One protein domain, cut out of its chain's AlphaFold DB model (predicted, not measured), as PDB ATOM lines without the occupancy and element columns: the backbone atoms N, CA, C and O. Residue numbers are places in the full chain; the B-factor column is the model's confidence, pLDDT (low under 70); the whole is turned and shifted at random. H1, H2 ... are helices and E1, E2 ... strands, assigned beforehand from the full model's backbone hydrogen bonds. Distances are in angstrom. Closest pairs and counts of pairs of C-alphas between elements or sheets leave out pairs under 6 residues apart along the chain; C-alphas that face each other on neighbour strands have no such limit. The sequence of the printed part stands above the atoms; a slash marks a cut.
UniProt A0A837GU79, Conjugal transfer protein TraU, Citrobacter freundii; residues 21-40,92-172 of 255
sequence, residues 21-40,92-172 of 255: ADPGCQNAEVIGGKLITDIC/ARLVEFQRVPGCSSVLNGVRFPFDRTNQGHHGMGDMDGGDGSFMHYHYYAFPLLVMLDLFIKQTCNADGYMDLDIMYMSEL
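Overview. This is residues 21 to 40 and 92 to 172 of the 255 residues of the protein "Conjugal transfer protein TraU" of Citrobacter freundii (UniProt A0A837GU79). With little regular structure, this is a narrow antiparallel sheet, E1 - E3 - E4, with the loop of residues 103 to 111 over one face; E2 with residues 123 to 131 reaches past one end, H2 with residues 148 to 159 past the other. Of 101 printed residues, 28 are in named elements, class mixed, ordered H1 E1 E2 E3 H2 E4. It is loose, radius of gyration of the C-alphas 16.2 A, spanning 51 by 30 by 25 A.

Arrangement. H1, residues 34 to 37, and H2, residues 144 to 147, are not on the sheet and too short for an O i to N i+4 pair. E1, residues 93 to 98, and E3, residues 136 to 141, are antiparallel at 159 degrees; N 96 and O 138, 3.0 A apart, are within hydrogen-bond range. E2, residues 132 to 134, pairs with no named strand and runs on into E3 at 42 degrees. E4, residues 165 to 169, is antiparallel to E3 at 152 degrees; N 141 and O 165 are within hydrogen-bond range at 2.9 A.

Along the chain. H1 begins with C-alpha 34 at (291.376, 489.747, 241.988). E1 is 16.5 A long, E3 16.9 A. E4 ends with C-alpha 169 at (281.636, 476.522, 258.157).

Size, cuts and confidence. Residues 41 to 91 are not printed; C-alphas 40 and 92 are 13.3 A apart. Links E1 to E2 and H2 to E4 are long. pLDDT is under 70 at residues 21 to 23, 123 to 131 and 153 to 155.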
ATOM      1  N   ALA A  21     301.399 477.009 252.142       53.69
ATOM      2  CA  ALA A  21     300.089 476.491 251.789       53.69
ATOM      3  C   ALA A  21     300.154 474.960 251.906       53.69
ATOM      4  O   ALA A  21     301.042 474.323 251.329       53.69
ATOM      5  N   ASP A  22     299.282 474.383 252.733       59.72
ATOM      6  CA  ASP A  22     299.145 472.933 252.847       59.72
ATOM      7  C   ASP A  22     298.780 472.390 251.451       59.72
ATOM      8  O   ASP A  22     297.967 473.026 250.765       59.72
ATOM      9  N   PRO A  23     299.382 471.284 250.969       63.56
ATOM     10  CA  PRO A  23     299.043 470.703 249.675       63.56
ATOM     11  C   PRO A  23     297.529 470.474 249.531       63.56
ATOM     12  O   PRO A  23     296.975 469.504 250.042       63.56
ATOM     13  N   GLY A  24     296.856 471.379 248.818       73.19
ATOM     14  CA  GLY A  24     295.406 471.346 248.615       73.19
ATOM     15  C   GLY A  24     294.672 472.646 248.951       73.19
ATOM     16  O   GLY A  24     293.606 472.862 248.380       73.19
ATOM     17  N   CYS A  25     295.237 473.539 249.774       86.56
ATOM     18  CA  CYS A  25     294.661 474.868 250.007       86.56
ATOM     19  C   CYS A  25     295.173 475.852 248.943       86.56
ATOM     20  O   CYS A  25     296.284 476.373 249.040       86.56
ATOM     21  N   GLN A  26     294.386 476.090 247.895       88.69
ATOM     22  CA  GLN A  26     294.751 477.046 246.845       88.69
ATOM     23  C   GLN A  26     294.367 478.465 247.259       88.69
ATOM     24  O   GLN A  26     293.282 478.663 247.796       88.69
ATOM     25  N   ASN A  27     295.214 479.454 246.981       91.50
ATOM     26  CA  ASN A  27     294.855 480.858 247.162       91.50
ATOM     27  C   ASN A  27     294.005 481.331 245.969       91.50
ATOM     28  O   ASN A  27     294.470 481.287 244.830       91.50
ATOM     29  N   ALA A  28     292.777 481.793 246.219       89.69
ATOM     30  CA  ALA A  28     291.938 482.391 245.178       89.69
ATOM     31  C   ALA A  28     292.216 483.887 244.961       89.69
ATOM     32  O   ALA A  28     291.649 484.466 244.047       89.69
ATOM     33  N   GLU A  29     293.091 484.500 245.763       91.44
ATOM     34  CA  GLU A  29     293.520 485.907 245.723       91.44
ATOM     35  C   GLU A  29     292.364 486.909 245.858       91.44
ATOM     36  O   GLU A  29     292.458 488.045 245.392       91.44
ATOM     37  N   VAL A  30     291.285 486.500 246.538       90.44
ATOM     38  CA  VAL A  30     290.059 487.297 246.711       90.44
ATOM     39  C   VAL A  30     290.345 488.616 247.424       90.44
ATOM     40  O   VAL A  30     289.863 489.647 246.986       90.44
ATOM     41  N   ILE A  31     291.174 488.609 248.473       87.06
ATOM     42  CA  ILE A  31     291.556 489.815 249.242       87.06
ATOM     43  C   ILE A  31     292.714 490.582 248.551       87.06
ATOM     44  O   ILE A  31     293.208 491.591 249.049       87.06
ATOM     45  N   GLY A  32     293.184 490.099 247.399       87.19
ATOM     46  CA  GLY A  32     294.288 490.675 246.636       87.19
ATOM     47  C   GLY A  32     293.828 491.418 245.383       87.19
ATOM     48  O   GLY A  32     292.791 492.077 245.354       87.19
ATOM     49  N   GLY A  33     294.616 491.305 244.309       86.69
ATOM     50  CA  GLY A  33     294.335 491.984 243.039       86.69
ATOM     51  C   GLY A  33     293.028 491.543 242.371       86.69
ATOM     52  O   GLY A  33     292.383 492.353 241.701       86.69
ATOM     53  N   LYS A  34     292.592 490.296 242.604       90.44
ATOM     54  CA  LYS A  34     291.376 489.747 241.988       90.44
ATOM     55  C   LYS A  34     290.085 490.345 242.520       90.44
ATOM     56  O   LYS A  34     289.083 490.306 241.812       90.44
ATOM     57  N   LEU A  35     290.127 491.000 243.683       89.38
ATOM     58  CA  LEU A  35     289.023 491.833 244.160       89.38
ATOM     59  C   LEU A  35     288.625 492.894 243.126       89.38
ATOM     60  O   LEU A  35     287.462 493.255 243.008       89.38
ATOM     61  N   ILE A  36     289.598 493.407 242.373       87.62
ATOM     62  CA  ILE A  36     289.371 494.472 241.399       87.62
ATOM     63  C   ILE A  36     289.231 493.907 239.985       87.62
ATOM     64  O   ILE A  36     288.409 494.407 239.221       87.62
ATOM     65  N   THR A  37     290.001 492.881 239.617       90.81
ATOM     66  CA  THR A  37     290.029 492.389 238.228       90.81
ATOM     67  C   THR A  37     288.924 491.395 237.893       90.81
ATOM     68  O   THR A  37     288.446 491.404 236.760       90.81
ATOM     69  N   ASP A  38     288.511 490.559 238.849       89.81
ATOM     70  CA  ASP A  38     287.666 489.388 238.568       89.81
ATOM     71  C   ASP A  38     286.199 489.614 238.972       89.81
ATOM     72  O   ASP A  38     285.329 488.786 238.699       89.81
ATOM     73  N   ILE A  39     285.896 490.762 239.584       89.50
ATOM     74  CA  ILE A  39     284.532 491.171 239.917       89.50
ATOM     75  C   ILE A  39     283.893 491.868 238.714       89.50
ATOM     76  O   ILE A  39     284.468 492.764 238.096       89.50
ATOM     77  N   CYS A  40     282.662 491.474 238.383       89.31
ATOM     78  CA  CYS A  40     281.902 492.092 237.302       89.31
ATOM     79  C   CYS A  40     281.374 493.481 237.710       89.31
ATOM     80  O   CYS A  40     280.217 493.636 238.096       89.31
ATOM     81  N   ALA A  92     276.948 490.622 248.046       89.44
ATOM     82  CA  ALA A  92     276.730 490.674 249.497       89.44
ATOM     83  C   ALA A  92     277.294 489.439 250.224       89.44
ATOM     84  O   ALA A  92     277.544 489.452 251.433       89.44
ATOM     85  N   ARG A  93     277.471 488.334 249.493       92.50
ATOM     86  CA  ARG A  93     277.850 487.026 250.030       92.50
ATOM     87  C   ARG A  93     278.822 486.325 249.112       92.50
ATOM     88  O   ARG A  93     278.748 486.467 247.892       92.50
ATOM     89  N   LEU A  94     279.686 485.524 249.719       93.50
ATOM     90  CA  LEU A  94     280.620 484.667 249.014       93.50
ATOM     91  C   LEU A  94     280.559 483.267 249.620       93.50
ATOM     92  O   LEU A  94     280.659 483.102 250.831       93.50
ATOM     93  N   VAL A  95     280.378 482.261 248.771       95.12
ATOM     94  CA  VAL A  95     280.446 480.850 249.161       95.12
ATOM     95  C   VAL A  95     281.691 480.284 248.498       95.12
ATOM     96  O   VAL A  95     281.831 480.377 247.277       95.12
ATOM     97  N   GLU A  96     282.594 479.702 249.276       93.88
ATOM     98  CA  GLU A  96     283.693 478.916 248.718       93.88
ATOM     99  C   GLU A  96     283.465 477.427 248.932       93.88
ATOM    100  O   GLU A  96     282.843 477.044 249.917       93.88
ATOM    101  N   PHE A  97     284.009 476.605 248.032       93.81
ATOM    102  CA  PHE A  97     283.960 475.148 248.138       93.81
ATOM    103  C   PHE A  97     285.352 474.549 248.190       93.81
ATOM    104  O   PHE A  97     286.214 474.862 247.368       93.81
ATOM    105  N   GLN A  98     285.558 473.670 249.161       92.38
ATOM    106  CA  GLN A  98     286.861 473.172 249.560       92.38
ATOM    107  C   GLN A  98     286.789 471.666 249.750       92.38
ATOM    108  O   GLN A  98     285.878 471.130 250.366       92.38
ATOM    109  N   ARG A  99     287.755 470.942 249.185       90.06
ATOM    110  CA  ARG A  99     287.818 469.479 249.342       90.06
ATOM    111  C   ARG A  99     288.593 469.077 250.585       90.06
ATOM    112  O   ARG A  99     288.363 468.010 251.131       90.06
ATOM    113  N   VAL A 100     289.547 469.894 251.015       91.88
ATOM    114  CA  VAL A 100     290.307 469.649 252.241       91.88
ATOM    115  C   VAL A 100     289.618 470.403 253.380       91.88
ATOM    116  O   VAL A 100     289.501 471.625 253.267       91.88
ATOM    117  N   PRO A 101     289.198 469.711 254.456       92.69
ATOM    118  CA  PRO A 101     288.546 470.349 255.593       92.69
ATOM    119  C   PRO A 101     289.395 471.484 256.169       92.69
ATOM    120  O   PRO A 101     290.604 471.327 256.405       92.69
ATOM    121  N   GLY A 102     288.761 472.636 256.376       92.56
ATOM    122  CA  GLY A 102     289.375 473.824 256.952       92.56
ATOM    123  C   GLY A 102     290.273 474.629 256.013       92.56
ATOM    124  O   GLY A 102     290.765 475.672 256.438       92.56
ATOM    125  N   CYS A 103     290.529 474.209 254.770       93.44
ATOM    126  CA  CYS A 103     291.219 475.075 253.806       93.44
ATOM    127  C   CYS A 103     290.306 476.227 253.399       93.44
ATOM    128  O   CYS A 103     289.179 475.969 253.022       93.44
ATOM    129  N   SER A 104     290.795 477.464 253.370       94.25
ATOM    130  CA  SER A 104     290.060 478.606 252.824       94.25
ATOM    131  C   SER A 104     290.841 479.260 251.692       94.25
ATOM    132  O   SER A 104     291.918 479.819 251.900       94.25
ATOM    133  N   SER A 105     290.290 479.214 250.483       92.81
ATOM    134  CA  SER A 105     290.816 479.921 249.317       92.81
ATOM    135  C   SER A 105     290.537 481.415 249.362       92.81
ATOM    136  O   SER A 105     291.350 482.185 248.849       92.81
ATOM    137  N   VAL A 106     289.425 481.825 249.980       93.88
ATOM    138  CA  VAL A 106     289.083 483.240 250.200       93.88
ATOM    139  C   VAL A 106     290.125 483.908 251.094       93.88
ATOM    140  O   VAL A 106     290.638 484.977 250.765       93.88
ATOM    141  N   LEU A 107     290.504 483.244 252.186       92.88
ATOM    142  CA  LEU A 107     291.473 483.742 253.158       92.88
ATOM    143  C   LEU A 107     292.917 483.377 252.770       92.88
ATOM    144  O   LEU A 107     293.689 482.871 253.576       92.88
ATOM    145  N   ASN A 108     293.311 483.635 251.524       90.75
ATOM    146  CA  ASN A 108     294.679 483.443 251.028       90.75
ATOM    147  C   ASN A 108     295.252 482.010 251.104       90.75
ATOM    148  O   ASN A 108     296.471 481.832 251.117       90.75
ATOM    149  N   GLY A 109     294.410 480.977 251.133       90.50
ATOM    150  CA  GLY A 109     294.859 479.585 251.242       90.50
ATOM    151  C   GLY A 109     295.228 479.161 252.668       90.50
ATOM    152  O   GLY A 109     295.935 478.166 252.836       90.50
ATOM    153  N   VAL A 110     294.797 479.898 253.701       90.88
ATOM    154  CA  VAL A 110     294.987 479.478 255.100       90.88
ATOM    155  C   VAL A 110     294.196 478.211 255.401       90.88
ATOM    156  O   VAL A 110     293.156 477.948 254.800       90.88
ATOM    157  N   ARG A 111     294.682 477.434 256.370       91.31
ATOM    158  CA  ARG A 111     294.002 476.239 256.856       91.31
ATOM    159  C   ARG A 111     293.646 476.397 258.328       91.31
ATOM    160  O   ARG A 111     294.530 476.572 259.165       91.31
ATOM    161  N   PHE A 112     292.361 476.315 258.636       91.50
ATOM    162  CA  PHE A 112     291.856 476.213 259.997       91.50
ATOM    163  C   PHE A 112     292.197 474.839 260.604       91.50
ATOM    164  O   PHE A 112     292.350 473.862 259.864       91.50
ATOM    165  N   PRO A 113     292.333 474.731 261.938       91.19
ATOM    166  CA  PRO A 113     292.807 473.519 262.607       91.19
ATOM    167  C   PRO A 113     291.711 472.440 262.717       91.19
ATOM    168  O   PRO A 113     291.320 472.057 263.815       91.19
ATOM    169  N   PHE A 114     291.219 471.953 261.577       89.94
ATOM    170  CA  PHE A 114     290.274 470.840 261.497       89.94
ATOM    171  C   PHE A 114     290.979 469.517 261.206       89.94
ATOM    172  O   PHE A 114     291.963 469.449 260.453       89.94
ATOM    173  N   ASP A 115     290.419 468.449 261.773       88.88
ATOM    174  CA  ASP A 115     290.783 467.084 261.423       88.88
ATOM    175  C   ASP A 115     290.441 466.796 259.958       88.88
ATOM    176  O   ASP A 115     289.546 467.398 259.368       88.88
ATOM    177  N   ARG A 116     291.135 465.833 259.347       85.75
ATOM    178  CA  ARG A 116     290.881 465.427 257.950       85.75
ATOM    179  C   ARG A 116     289.660 464.510 257.797       85.75
ATOM    180  O   ARG A 116     289.571 463.753 256.831       85.75
ATOM    181  N   THR A 117     288.758 464.540 258.769       85.56
ATOM    182  CA  THR A 117     287.486 463.817 258.740       85.56
ATOM    183  C   THR A 117     286.630 464.368 257.601       85.56
ATOM    184  O   THR A 117     286.651 465.567 257.351       85.56
ATOM    185  N   ASN A 118     285.906 463.495 256.896       87.06
ATOM    186  CA  ASN A 118     285.071 463.862 255.743       87.06
ATOM    187  C   ASN A 118     285.837 464.580 254.618       87.06
ATOM    188  O   ASN A 118     285.315 465.461 253.950       87.06
ATOM    189  N   GLN A 119     287.090 464.181 254.374       90.50
ATOM    190  CA  GLN A 119     287.876 464.675 253.244       90.50
ATOM    191  C   GLN A 119     287.077 464.578 251.929       90.50
ATOM    192  O   GLN A 119     286.715 463.492 251.479       90.50
ATOM    193  N   GLY A 120     286.860 465.726 251.292       88.00
ATOM    194  CA  GLY A 120     286.149 465.839 250.031       88.00
ATOM    195  C   GLY A 120     286.867 465.203 248.857       88.00
ATOM    196  O   GLY A 120     288.098 465.147 248.780       88.00
ATOM    197  N   HIS A 121     286.053 464.747 247.914       85.44
ATOM    198  CA  HIS A 121     286.460 464.061 246.699       85.44
ATOM    199  C   HIS A 121     285.672 464.599 245.505       85.44
ATOM    200  O   HIS A 121     284.689 465.324 245.641       85.44
ATOM    201  N   HIS A 122     286.140 464.268 244.311       79.06
ATOM    202  CA  HIS A 122     285.460 464.589 243.064       79.06
ATOM    203  C   HIS A 122     285.246 463.290 242.307       79.06
ATOM    204  O   HIS A 122     286.122 462.423 242.349       79.06
ATOM    205  N   GLY A 123     284.104 463.185 241.635       68.81
ATOM    206  CA  GLY A 123     283.873 462.085 240.720       68.81
ATOM    207  C   GLY A 123     284.743 462.221 239.469       68.81
ATOM    208  O   GLY A 123     285.053 463.340 239.045       68.81
ATOM    209  N   MET A 124     285.167 461.096 238.898       60.31
ATOM    210  CA  MET A 124     285.954 461.026 237.660       60.31
ATOM    211  C   MET A 124     285.137 461.262 236.375       60.31
ATOM    212  O   MET A 124     285.714 461.348 235.295       60.31
ATOM    213  N   GLY A 125     283.826 461.482 236.470       55.56
ATOM    214  CA  GLY A 125     282.946 461.806 235.348       55.56
ATOM    215  C   GLY A 125     282.607 460.610 234.455       55.56
ATOM    216  O   GLY A 125     282.040 460.807 233.381       55.56
ATOM    217  N   ASP A 126     282.905 459.381 234.890       57.38
ATOM    218  CA  ASP A 126     282.730 458.147 234.104       57.38
ATOM    219  C   ASP A 126     281.256 457.708 233.950       57.38
ATOM    220  O   ASP A 126     280.963 456.672 233.356       57.38
ATOM    221  N   MET A 127     280.302 458.517 234.434       52.69
ATOM    222  CA  MET A 127     278.852 458.262 234.372       52.69
ATOM    223  C   MET A 127     278.429 456.903 234.967       52.69
ATOM    224  O   MET A 127     277.398 456.343 234.597       52.69
ATOM    225  N   ASP A 128     279.213 456.395 235.915       56.00
ATOM    226  CA  ASP A 128     278.869 455.299 236.817       56.00
ATOM    227  C   ASP A 128     278.045 455.868 237.993       56.00
ATOM    228  O   ASP A 128     278.336 456.946 238.513       56.00
ATOM    229  N   GLY A 129     277.000 455.155 238.422       51.09
ATOM    230  CA  GLY A 129     276.190 455.518 239.591       51.09
ATOM    231  C   GLY A 129     276.958 455.574 240.924       51.09
ATOM    232  O   GLY A 129     276.393 456.042 241.907       51.09
ATOM    233  N   GLY A 130     278.216 455.124 240.968       55.97
ATOM    234  CA  GLY A 130     279.128 455.209 242.111       55.97
ATOM    235  C   GLY A 130     279.997 456.470 242.164       55.97
ATOM    236  O   GLY A 130     280.764 456.631 243.111       55.97
ATOM    237  N   ASP A 131     279.901 457.364 241.178       69.19
ATOM    238  CA  ASP A 131     280.802 458.508 241.064       69.19
ATOM    239  C   ASP A 131     280.224 459.764 241.743       69.19
ATOM    240  O   ASP A 131     279.472 460.553 241.157       69.19
ATOM    241  N   GLY A 132     280.525 459.907 243.034       79.00
ATOM    242  CA  GLY A 132     280.079 461.020 243.871       79.00
ATOM    243  C   GLY A 132     281.127 462.124 244.031       79.00
ATOM    244  O   GLY A 132     282.334 461.897 243.927       79.00
ATOM    245  N   SER A 133     280.676 463.332 244.356       88.19
ATOM    246  CA  SER A 133     281.531 464.433 244.803       88.19
ATOM    247  C   SER A 133     281.086 464.938 246.168       88.19
ATOM    248  O   SER A 133     279.887 465.001 246.440       88.19
ATOM    249  N   PHE A 134     282.058 465.326 246.988       91.62
ATOM    250  CA  PHE A 134     281.831 465.957 248.280       91.62
ATOM    251  C   PHE A 134     282.760 467.156 248.435       91.62
ATOM    252  O   PHE A 134     283.963 467.067 248.160       91.62
ATOM    253  N   MET A 135     282.203 468.285 248.869       92.62
ATOM    254  CA  MET A 135     282.953 469.505 249.154       92.62
ATOM    255  C   MET A 135     282.402 470.160 250.418       92.62
ATOM    256  O   MET A 135     281.190 470.252 250.606       92.62
ATOM    257  N   HIS A 136     283.302 470.656 251.253       94.44
ATOM    258  CA  HIS A 136     282.987 471.576 252.333       94.44
ATOM    259  C   HIS A 136     282.717 472.967 251.779       94.44
ATOM    260  O   HIS A 136     283.286 473.335 250.750       94.44
ATOM    261  N   TYR A 137     281.873 473.736 252.458       95.38
ATOM    262  CA  TYR A 137     281.699 475.152 252.174       95.38
ATOM    263  C   TYR A 137     282.076 476.021 253.363       95.38
ATOM    264  O   TYR A 137     281.857 475.658 254.522       95.38
ATOM    265  N   HIS A 138     282.556 477.218 253.045       95.88
ATOM    266  CA  HIS A 138     282.559 478.329 253.981       95.88
ATOM    267  C   HIS A 138     281.723 479.463 253.394       95.88
ATOM    268  O   HIS A 138     281.888 479.848 252.231       95.88
ATOM    269  N   TYR A 139     280.792 479.962 254.198       95.75
ATOM    270  CA  TYR A 139     279.904 481.057 253.844       95.75
ATOM    271  C   TYR A 139     280.434 482.344 254.460       95.75
ATOM    272  O   TYR A 139     280.653 482.402 255.669       95.75
ATOM    273  N   TYR A 140     280.630 483.363 253.633       95.25
ATOM    274  CA  TYR A 140     281.184 484.646 254.034       95.25
ATOM    275  C   TYR A 140     280.186 485.779 253.815       95.25
ATOM    276  O   TYR A 140     279.552 485.874 252.755       95.25
ATOM    277  N   ALA A 141     280.139 486.693 254.779       94.69
ATOM    278  CA  ALA A 141     279.682 488.050 254.539       94.69
ATOM    279  C   ALA A 141     280.715 488.714 253.626       94.69
ATOM    280  O   ALA A 141     281.905 488.708 253.928       94.69
ATOM    281  N   PHE A 142     280.279 489.240 252.485       93.44
ATOM    282  CA  PHE A 142     281.169 489.891 251.529       93.44
ATOM    283  C   PHE A 142     280.503 491.148 250.961       93.44
ATOM    284  O   PHE A 142     280.166 491.171 249.777       93.44
ATOM    285  N   PRO A 143     280.261 492.178 251.795       91.75
ATOM    286  CA  PRO A 143     279.618 493.420 251.380       91.75
ATOM    287  C   PRO A 143     280.627 494.311 250.637       91.75
ATOM    288  O   PRO A 143     281.127 495.308 251.155       91.75
ATOM    289  N   LEU A 144     280.963 493.935 249.402       90.31
ATOM    290  CA  LEU A 144     282.089 494.510 248.657       90.31
ATOM    291  C   LEU A 144     282.012 496.036 248.508       90.31
ATOM    292  O   LEU A 144     283.011 496.733 248.689       90.31
ATOM    293  N   LEU A 145     280.840 496.556 248.137       89.38
ATOM    294  CA  LEU A 145     280.650 497.991 247.911       89.38
ATOM    295  C   LEU A 145     280.842 498.788 249.200       89.38
ATOM    296  O   LEU A 145     281.407 499.877 249.175       89.38
ATOM    297  N   VAL A 146     280.432 498.210 250.323       88.88
ATOM    298  CA  VAL A 146     280.594 498.783 251.657       88.88
ATOM    299  C   VAL A 146     282.071 498.763 252.059       88.88
ATOM    300  O   VAL A 146     282.607 499.803 252.432       88.88
ATOM    301  N   MET A 147     282.775 497.644 251.870       88.62
ATOM    302  CA  MET A 147     284.213 497.537 252.166       88.62
ATOM    303  C   MET A 147     285.075 498.540 251.379       88.62
ATOM    304  O   MET A 147     286.108 498.994 251.869       88.62
ATOM    305  N   LEU A 148     284.664 498.884 250.155       88.94
ATOM    306  CA  LEU A 148     285.356 499.847 249.288       88.94
ATOM    307  C   LEU A 148     284.821 501.285 249.402       88.94
ATOM    308  O   LEU A 148     285.262 502.150 248.647       88.94
ATOM    309  N   ASP A 149     283.881 501.535 250.318       87.62
ATOM    310  CA  ASP A 149     283.194 502.822 250.512       87.62
ATOM    311  C   ASP A 149     282.586 503.395 249.212       87.62
ATOM    312  O   ASP A 149     282.645 504.592 248.915       87.62
ATOM    313  N   LEU A 150     282.007 502.513 248.390       83.31
ATOM    314  CA  LEU A 150     281.468 502.834 247.074       83.31
ATOM    315  C   LEU A 150     279.937 502.939 247.107       83.31
ATOM    316  O   LEU A 150     279.240 501.953 247.324       83.31
ATOM    317  N   PHE A 151     279.403 504.132 246.822       73.25
ATOM    318  CA  PHE A 151     277.970 504.452 246.629       73.25
ATOM    319  C   PHE A 151     277.003 504.156 247.794       73.25
ATOM    320  O   PHE A 151     275.883 504.673 247.783       73.25
ATOM    321  N   ILE A 152     277.408 503.383 248.800       71.44
ATOM    322  CA  ILE A 152     276.579 502.936 249.919       71.44
ATOM    323  C   ILE A 152     277.173 503.481 251.208       71.44
ATOM    324  O   ILE A 152     278.347 503.287 251.509       71.44
ATOM    325  N   LYS A 153     276.344 504.174 251.994       67.81
ATOM    326  CA  LYS A 153     276.746 504.571 253.341       67.81
ATOM    327  C   LYS A 153     276.663 503.370 254.264       67.81
ATOM    328  O   LYS A 153     275.622 502.725 254.350       67.81
ATOM    329  N   GLN A 154     277.727 503.193 255.030       65.56
ATOM    330  CA  GLN A 154     277.891 502.159 256.044       65.56
ATOM    331  C   GLN A 154     276.646 502.000 256.948       65.56
ATOM    332  O   GLN A 154     276.159 500.905 257.195       65.56
ATOM    333  N   THR A 155     276.053 503.115 257.374       67.44
ATOM    334  CA  THR A 155     274.903 503.150 258.295       67.44
ATOM    335  C   THR A 155     273.558 502.772 257.668       67.44
ATOM    336  O   THR A 155     272.536 502.854 258.337       67.44
ATOM    337  N   CYS A 156     273.504 502.464 256.372       73.19
ATOM    338  CA  CYS A 156     272.265 502.066 255.702       73.19
ATOM    339  C   CYS A 156     272.462 500.839 254.809       73.19
ATOM    340  O   CYS A 156     271.830 500.719 253.760       73.19
ATOM    341  N   ASN A 157     273.352 499.934 255.215       77.31
ATOM    342  CA  ASN A 157     273.398 498.614 254.614       77.31
ATOM    343  C   ASN A 157     272.210 497.786 255.135       77.31
ATOM    344  O   ASN A 157     272.088 497.580 256.340       77.31
ATOM    345  N   ALA A 158     271.350 497.304 254.233       72.69
ATOM    346  CA  ALA A 158     270.213 496.446 254.583       72.69
ATOM    347  C   ALA A 158     270.651 495.143 255.268       72.69
ATOM    348  O   ALA A 158     269.896 494.545 256.028       72.69
ATOM    349  N   ASP A 159     271.877 494.726 254.985       77.88
ATOM    350  CA  ASP A 159     272.443 493.462 255.407       77.88
ATOM    351  C   ASP A 159     273.228 493.553 256.730       77.88
ATOM    352  O   ASP A 159     273.561 492.543 257.336       77.88
ATOM    353  N   GLY A 160     273.534 494.768 257.202       81.19
ATOM    354  CA  GLY A 160     274.202 495.021 258.489       81.19
ATOM    355  C   GLY A 160     275.683 494.621 258.581       81.19
ATOM    356  O   GLY A 160     276.354 495.024 259.529       81.19
ATOM    357  N   TYR A 161     276.212 493.869 257.614       86.81
ATOM    358  CA  TYR A 161     277.628 493.502 257.547       86.81
ATOM    359  C   TYR A 161     278.462 494.575 256.848       86.81
ATOM    360  O   TYR A 161     278.040 495.160 255.852       86.81
ATOM    361  N   MET A 162     279.671 494.807 257.356       85.69
ATOM    362  CA  MET A 162     280.542 495.906 256.907       85.69
ATOM    363  C   MET A 162     281.878 495.413 256.358       85.69
ATOM    364  O   MET A 162     282.480 496.052 255.499       85.69
ATOM    365  N   ASP A 163     282.293 494.240 256.827       89.38
ATOM    366  CA  ASP A 163     283.590 493.643 256.570       89.38
ATOM    367  C   ASP A 163     283.422 492.223 256.021       89.38
ATOM    368  O   ASP A 163     282.349 491.615 256.108       89.38
ATOM    369  N   LEU A 164     284.510 491.691 255.462       92.00
ATOM    370  CA  LEU A 164     284.604 490.281 255.104       92.00
ATOM    371  C   LEU A 164     284.712 489.440 256.377       92.00
ATOM    372  O   LEU A 164     285.744 489.473 257.045       92.00
ATOM    373  N   ASP A 165     283.675 488.659 256.669       92.56
ATOM    374  CA  ASP A 165     283.630 487.788 257.845       92.56
ATOM    375  C   ASP A 165     283.119 486.390 257.490       92.56
ATOM    376  O   ASP A 165     282.320 486.217 256.565       92.56
ATOM    377  N   ILE A 166     283.596 485.383 258.217       93.06
ATOM    378  CA  ILE A 166     283.154 483.999 258.081       93.06
ATOM    379  C   ILE A 166     281.871 483.803 258.888       93.06
ATOM    380  O   ILE A 166     281.846 483.893 260.110       93.06
ATOM    381  N   MET A 167     280.776 483.536 258.190       92.88
ATOM    382  CA  MET A 167     279.459 483.369 258.799       92.88
ATOM    383  C   MET A 167     279.184 481.915 259.167       92.88
ATOM    384  O   MET A 167     278.581 481.641 260.202       92.88
ATOM    385  N   TYR A 168     279.599 480.977 258.313       93.94
ATOM    386  CA  TYR A 168     279.332 479.558 258.525       93.94
ATOM    387  C   TYR A 168     280.426 478.671 257.938       93.94
ATOM    388  O   TYR A 168     280.984 478.980 256.885       93.94
ATOM    389  N   MET A 169     280.692 477.546 258.602       94.69
ATOM    390  CA  MET A 169     281.636 476.522 258.157       94.69
ATOM    391  C   MET A 169     280.973 475.153 258.200       94.69
ATOM    392  O   MET A 169     280.521 474.708 259.255       94.69
ATOM    393  N   SER A 170     280.949 474.472 257.063       94.50
ATOM    394  CA  SER A 170     280.300 473.166 256.921       94.50
ATOM    395  C   SER A 170     280.950 472.043 257.740       94.50
ATOM    396  O   SER A 170     280.326 471.031 258.036       94.50
ATOM    397  N   GLU A 171     282.213 472.211 258.124       94.12
ATOM    398  CA  GLU A 171     282.980 471.281 258.951       94.12
ATOM    399  C   GLU A 171     282.406 471.164 260.366       94.12
ATOM    400  O   GLU A 171     282.592 470.144 261.027       94.12
ATOM    401  N   LEU A 172     281.707 472.205 260.826       92.69
ATOM    402  CA  LEU A 172     281.032 472.238 262.122       92.69
ATOM    403  C   LEU A 172     279.604 471.686 262.053       92.69
ATOM    404  O   LEU A 172     279.008 471.415 263.096       92.69
TER     405      LEU A 172